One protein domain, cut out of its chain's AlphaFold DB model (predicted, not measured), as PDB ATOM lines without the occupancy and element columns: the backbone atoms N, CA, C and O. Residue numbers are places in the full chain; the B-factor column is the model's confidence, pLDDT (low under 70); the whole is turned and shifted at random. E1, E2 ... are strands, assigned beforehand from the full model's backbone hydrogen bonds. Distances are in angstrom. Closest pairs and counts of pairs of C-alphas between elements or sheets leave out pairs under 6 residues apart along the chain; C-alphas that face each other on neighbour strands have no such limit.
ATOM      1  N   THR A  45     175.268 137.673 160.692       61.94
ATOM      2  CA  THR A  45     174.771 137.327 162.020       61.94
ATOM      3  C   THR A  45     175.577 136.142 162.548       61.94
ATOM      4  O   THR A  45     175.430 135.016 162.069       61.94
ATOM      5  N   SER A  46     176.475 136.391 163.501       71.06
ATOM      6  CA  SER A  46     177.261 135.330 164.111       71.06
ATOM      7  C   SER A  46     176.394 134.674 165.170       71.06
ATOM      8  O   SER A  46     176.092 135.271 166.203       71.06
ATOM      9  N   VAL A  47     175.955 133.446 164.899       72.88
ATOM     10  CA  VAL A  47     175.134 132.670 165.828       72.88
ATOM     11  C   VAL A  47     175.957 131.506 166.340       72.88
ATOM     12  O   VAL A  47     176.360 130.635 165.575       72.88
ATOM     13  N   THR A  48     176.236 131.510 167.640       82.38
ATOM     14  CA  THR A  48     177.048 130.475 168.285       82.38
ATOM     15  C   THR A  48     176.292 129.877 169.458       82.38
ATOM     16  O   THR A  48     175.822 130.593 170.341       82.38
ATOM     17  N   ALA A  49     176.227 128.549 169.498       80.25
ATOM     18  CA  ALA A  49     175.709 127.799 170.632       80.25
ATOM     19  C   ALA A  49     176.755 126.765 171.057       80.25
ATOM     20  O   ALA A  49     177.336 126.086 170.211       80.25
ATOM     21  N   SER A  50     177.018 126.671 172.360       83.75
ATOM     22  CA  SER A  50     178.026 125.765 172.919       83.75
ATOM     23  C   SER A  50     177.479 125.020 174.131       83.75
ATOM     24  O   SER A  50     176.933 125.641 175.042       83.75
ATOM     25  N   GLY A  51     177.680 123.702 174.151       82.81
ATOM     26  CA  GLY A  51     177.202 122.784 175.188       82.81
ATOM     27  C   GLY A  51     176.719 121.465 174.587       82.81
ATOM     28  O   GLY A  51     176.594 121.339 173.364       82.81
ATOM     29  N   ALA A  52     176.431 120.467 175.426       77.12
ATOM     30  CA  ALA A  52     175.771 119.264 174.937       77.12
ATOM     31  C   ALA A  52     174.360 119.635 174.451       77.12
ATOM     32  O   ALA A  52     173.623 120.340 175.148       77.12
ATOM     33  N   ARG A  53     173.982 119.156 173.256       76.69
ATOM     34  CA  ARG A  53     172.661 119.415 172.646       76.69
ATOM     35  C   ARG A  53     172.388 120.903 172.385       76.69
ATOM     36  O   ARG A  53     171.262 121.371 172.544       76.69
ATOM     37  N   ALA A  54     173.430 121.647 172.023       80.00
ATOM     38  CA  ALA A  54     173.328 123.054 171.661       80.00
ATOM     39  C   ALA A  54     172.906 123.233 170.191       80.00
ATOM     40  O   ALA A  54     173.340 122.471 169.325       80.00
ATOM     41  N   VAL A  55     172.100 124.264 169.906       79.56
ATOM     42  CA  VAL A  55     171.660 124.602 168.539       79.56
ATOM     43  C   VAL A  55     171.871 126.081 168.235       79.56
ATOM     44  O   VAL A  55     171.440 126.954 168.990       79.56
ATOM     45  N   ALA A  56     172.508 126.350 167.094       80.25
ATOM     46  CA  ALA A  56     172.707 127.681 166.535       80.25
ATOM     47  C   ALA A  56     171.914 127.826 165.231       80.25
ATOM     48  O   ALA A  56     172.071 127.017 164.316       80.25
ATOM     49  N   ILE A  57     171.073 128.860 165.144       80.56
ATOM     50  CA  ILE A  57     170.209 129.112 163.986       80.56
ATOM     51  C   ILE A  57     170.485 130.517 163.442       80.56
ATOM     52  O   ILE A  57     170.102 131.521 164.041       80.56
ATOM     53  N   GLY A  58     171.147 130.578 162.285       70.00
ATOM     54  CA  GLY A  58     171.478 131.822 161.573       70.00
ATOM     55  C   GLY A  58     170.336 132.429 160.748       70.00
ATOM     56  O   GLY A  58     170.571 133.363 159.991       70.00
ATOM     57  N   GLY A  59     169.121 131.886 160.848       69.25
ATOM     58  CA  GLY A  59     167.958 132.270 160.046       69.25
ATOM     59  C   GLY A  59     166.655 131.746 160.654       69.25
ATOM     60  O   GLY A  59     166.594 131.497 161.853       69.25
ATOM     61  N   ASN A  60     165.616 131.562 159.836       73.00
ATOM     62  CA  ASN A  60     164.309 131.106 160.321       73.00
ATOM     63  C   ASN A  60     164.290 129.591 160.538       73.00
ATOM     64  O   ASN A  60     164.704 128.829 159.661       73.00
ATOM     65  N   ALA A  61     163.734 129.149 161.664       66.25
ATOM     66  CA  ALA A  61     163.505 127.734 161.933       66.25
ATOM     67  C   ALA A  61     162.056 127.464 162.348       66.25
ATOM     68  O   ALA A  61     161.502 128.143 163.211       66.25
ATOM     69  N   GLY A  62     161.459 126.431 161.744       70.62
ATOM     70  CA  GLY A  62     160.108 125.978 162.081       70.62
ATOM     71  C   GLY A  62     160.072 125.245 163.421       70.62
ATOM     72  O   GLY A  62     159.512 125.751 164.389       70.62
ATOM     73  N   THR A  63     160.726 124.084 163.493       74.81
ATOM     74  CA  THR A  63     160.767 123.258 164.706       74.81
ATOM     75  C   THR A  63     162.183 122.769 164.967       74.81
ATOM     76  O   THR A  63     162.803 122.179 164.084       74.81
ATOM     77  N   VAL A  64     162.676 122.975 166.189       75.12
ATOM     78  CA  VAL A  64     163.989 122.497 166.640       75.12
ATOM     79  C   VAL A  64     163.837 121.638 167.888       75.12
ATOM     80  O   VAL A  64     163.278 122.082 168.893       75.12
ATOM     81  N   VAL A  65     164.367 120.413 167.825       77.12
ATOM     82  CA  VAL A  65     164.362 119.448 168.929       77.12
ATOM     83  C   VAL A  65     165.736 118.824 169.069       77.12
ATOM     84  O   VAL A  65     166.270 118.276 168.111       77.12
ATOM     85  N   THR A  66     166.293 118.914 170.274       78.31
ATOM     86  CA  THR A  66     167.609 118.323 170.598       78.31
ATOM     87  C   THR A  66     167.561 117.431 171.845       78.31
ATOM     88  O   THR A  66     168.562 116.827 172.222       78.31
ATOM     89  N   VAL A  94     174.499 141.277 164.086       66.25
ATOM     90  CA  VAL A  94     174.128 140.891 165.456       66.25
ATOM     91  C   VAL A  94     174.904 139.635 165.839       66.25
ATOM     92  O   VAL A  94     174.811 138.612 165.162       66.25
ATOM     93  N   ASN A  95     175.661 139.706 166.934       69.00
ATOM     94  CA  ASN A  95     176.259 138.526 167.551       69.00
ATOM     95  C   ASN A  95     175.282 137.946 168.578       69.00
ATOM     96  O   ASN A  95     174.963 138.611 169.564       69.00
ATOM     97  N   VAL A  96     174.816 136.717 168.354       75.44
ATOM     98  CA  VAL A  96     173.905 136.007 169.256       75.44
ATOM     99  C   VAL A  96     174.607 134.767 169.791       75.44
ATOM    100  O   VAL A  96     174.959 133.856 169.039       75.44
ATOM    101  N   GLN A  97     174.797 134.725 171.109       79.88
ATOM    102  CA  GLN A  97     175.479 133.629 171.784       79.88
ATOM    103  C   GLN A  97     174.613 133.044 172.897       79.88
ATOM    104  O   GLN A  97     174.046 133.779 173.702       79.88
ATOM    105  N   ALA A  98     174.573 131.715 172.969       79.62
ATOM    106  CA  ALA A  98     174.017 130.981 174.097       79.62
ATOM    107  C   ALA A  98     175.048 129.970 174.619       79.62
ATOM    108  O   ALA A  98     175.729 129.297 173.838       79.62
ATOM    109  N   GLN A  99     175.190 129.893 175.942       79.31
ATOM    110  CA  GLN A  99     176.180 129.053 176.616       79.31
ATOM    111  C   GLN A  99     175.509 128.172 177.667       79.31
ATOM    112  O   GLN A  99     174.719 128.660 178.472       79.31
ATOM    113  N   GLY A 100     175.885 126.894 177.682       77.94
ATOM    114  CA  GLY A 100     175.397 125.902 178.637       77.94
ATOM    115  C   GLY A 100     174.702 124.734 177.947       77.94
ATOM    116  O   GLY A 100     174.363 124.798 176.762       77.94
ATOM    117  N   ASP A 101     174.473 123.654 178.685       73.75
ATOM    118  CA  ASP A 101     173.744 122.503 178.157       73.75
ATOM    119  C   ASP A 101     172.317 122.895 177.781       73.75
ATOM    120  O   ASP A 101     171.677 123.672 178.492       73.75
ATOM    121  N   ARG A 102     171.806 122.337 176.674       75.88
ATOM    122  CA  ARG A 102     170.438 122.611 176.190       75.88
ATOM    123  C   ARG A 102     170.189 124.085 175.815       75.88
ATOM    124  O   ARG A 102     169.063 124.571 175.909       75.88
ATOM    125  N   SER A 103     171.231 124.785 175.367       81.62
ATOM    126  CA  SER A 103     171.167 126.189 174.934       81.62
ATOM    127  C   SER A 103     170.706 126.373 173.485       81.62
ATOM    128  O   SER A 103     171.080 125.594 172.604       81.62
ATOM    129  N   ILE A 104     169.968 127.462 173.223       72.31
ATOM    130  CA  ILE A 104     169.555 127.890 171.876       72.31
ATOM    131  C   ILE A 104     169.944 129.350 171.648       72.31
ATOM    132  O   ILE A 104     169.570 130.222 172.430       72.31
ATOM    133  N   ALA A 105     170.650 129.608 170.546       82.31
ATOM    134  CA  ALA A 105     170.912 130.947 170.026       82.31
ATOM    135  C   ALA A 105     170.209 131.121 168.670       82.31
ATOM    136  O   ALA A 105     170.408 130.301 167.768       82.31
ATOM    137  N   ALA A 106     169.415 132.186 168.516       72.44
ATOM    138  CA  ALA A 106     168.711 132.492 167.272       72.44
ATOM    139  C   ALA A 106     168.882 133.949 166.858       72.44
ATOM    140  O   ALA A 106     168.610 134.869 167.628       72.44
ATOM    141  N   GLY A 107     169.338 134.134 165.621       69.44
ATOM    142  CA  GLY A 107     169.484 135.445 164.990       69.44
ATOM    143  C   GLY A 107     168.216 135.973 164.312       69.44
ATOM    144  O   GLY A 107     168.255 137.062 163.749       69.44
ATOM    145  N   ALA A 108     167.129 135.195 164.323       69.00
ATOM    146  CA  ALA A 108     165.840 135.484 163.691       69.00
ATOM    147  C   ALA A 108     164.707 134.698 164.396       69.00
ATOM    148  O   ALA A 108     164.918 134.145 165.480       69.00
ATOM    149  N   ASP A 109     163.514 134.644 163.797       76.62
ATOM    150  CA  ASP A 109     162.325 134.025 164.389       76.62
ATOM    151  C   ASP A 109     162.438 132.491 164.538       76.62
ATOM    152  O   ASP A 109     162.836 131.771 163.613       76.62
ATOM    153  N   ILE A 110     162.014 131.979 165.704       62.06
ATOM    154  CA  ILE A 110     161.836 130.544 165.973       62.06
ATOM    155  C   ILE A 110     160.348 130.241 166.156       62.06
ATOM    156  O   ILE A 110     159.695 130.844 167.006       62.06
ATOM    157  N   GLY A 111     159.833 129.250 165.423       73.50
ATOM    158  CA  GLY A 111     158.464 128.756 165.597       73.50
ATOM    159  C   GLY A 111     158.278 127.930 166.874       73.50
ATOM    160  O   GLY A 111     157.420 128.223 167.704       73.50
ATOM    161  N   THR A 112     159.067 126.871 167.060       75.56
ATOM    162  CA  THR A 112     159.019 126.024 168.265       75.56
ATOM    163  C   THR A 112     160.397 125.455 168.592       75.56
ATOM    164  O   THR A 112     161.089 124.930 167.719       75.56
ATOM    165  N   ALA A 113     160.782 125.523 169.866       71.12
ATOM    166  CA  ALA A 113     162.065 125.055 170.379       71.12
ATOM    167  C   ALA A 113     161.867 124.160 171.611       71.12
ATOM    168  O   ALA A 113     161.293 124.599 172.608       71.12
ATOM    169  N   VAL A 114     162.365 122.920 171.556       79.69
ATOM    170  CA  VAL A 114     162.310 121.964 172.672       79.69
ATOM    171  C   VAL A 114     163.706 121.434 172.982       79.69
ATOM    172  O   VAL A 114     164.332 120.745 172.174       79.69
ATOM    173  N   THR A 115     164.186 121.748 174.184       73.12
ATOM    174  CA  THR A 115     165.497 121.301 174.677       73.12
ATOM    175  C   THR A 115     165.400 120.292 175.817       73.12
ATOM    176  O   THR A 115     166.402 119.677 176.169       73.12
ATOM    177  N   GLY A 116     164.210 120.107 176.397       71.31
ATOM    178  CA  GLY A 116     163.952 119.105 177.429       71.31
ATOM    179  C   GLY A 116     163.906 117.688 176.865       71.31
ATOM    180  O   GLY A 116     163.581 117.498 175.698       71.31
ATOM    181  N   ASP A 117     164.220 116.707 177.705       77.69
ATOM    182  CA  ASP A 117     164.006 115.294 177.400       77.69
ATOM    183  C   ASP A 117     162.526 114.938 177.589       77.69
ATOM    184  O   ASP A 117     161.845 115.506 178.449       77.69
TER     185      ASP A 117
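What this domain is: This is residues 45 to 66 and 94 to 117 of the 121 residues of an uncharacterized protein of Streptomyces palmae (UniProt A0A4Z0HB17). The chain is wound in two stacked S-shaped turns, a flat two-layer solenoid in which the second turn, residues 94 to 117, repeats the winding path of the first, residues 45 to 66. In each turn three strands follow one another and the chain folds back between them, E1, E2 and E3 in the one and E4, E5 and E6 in the other, while a tail after E6 sticks out to Asp 117. The printed part has 46 residues, with no named helix and six named strands in the order E1 E2 E3 E4 E5 E6, forming three parallel two-stranded sheets, E1 with E4, E2 with E5 and E3 with E6. The class is all strand, and the whole is compact, with a radius of gyration of the C-alphas of 9.7 A and spans of 29 by 21 by 7 A.

Where its parts are: E1 is residues 46 to 50, 13.0 A from first to last C-alpha, beginning with C-alpha 46 at (177.261, 135.330, 164.111). E2 is residues 55 to 57, 6.6 A long, and E3 is residues 61 to 65, 10.9 A long. After the cut, E4 is residues 95 to 99, 13.1 A long, with C-alpha 95 at (176.259, 138.526, 167.551). E5 is residues 104 to 106, 6.6 A long. E6 is residues 110 to 114, 10.9 A long, ending with C-alpha 114 at (162.310, 121.964, 172.672).

How they stand to each other: E1 and E4 are parallel neighbours at 4 degrees; the C-alphas of 46 and 95 face each other at 4.8 A, and N 96 and O 46 are within hydrogen-bond range at 2.9 A. E2 and E5 are parallel at 5 degrees, with N 57 and O 105 3.1 A apart. E3 and E6 are parallel at 2 degrees, with N 64 and O 112 2.9 A apart. The closest C-alphas of E1 and E2 are those of Ala 49 and Ala 56, 5.1 A apart, and those of E4 and E5 are Ala 98 and Ala 105, also 5.1 A apart. E2 and E3 meet only through their link, as do E5 and E6. E2 and E4 are near each other, with 5 pairs of C-alphas within 10 A. E1 and E3 are apart, and so are E4 and E6.

The domain as a whole: The two C-alphas farthest apart are those of Val 94 and Asp 117, at 30.0 A. Residues 67 to 93 are not printed, and C-alphas 66 and 94 are 24.0 A apart across this cut. The links that are printed whole, E1 to E2, E2 to E3, E4 to E5 and E5 to E6, are tight. The mean pLDDT of the printed part is 75.0, and it is under 70 at residues 45, 59, 61, 94 to 95, 107 to 108 and 110.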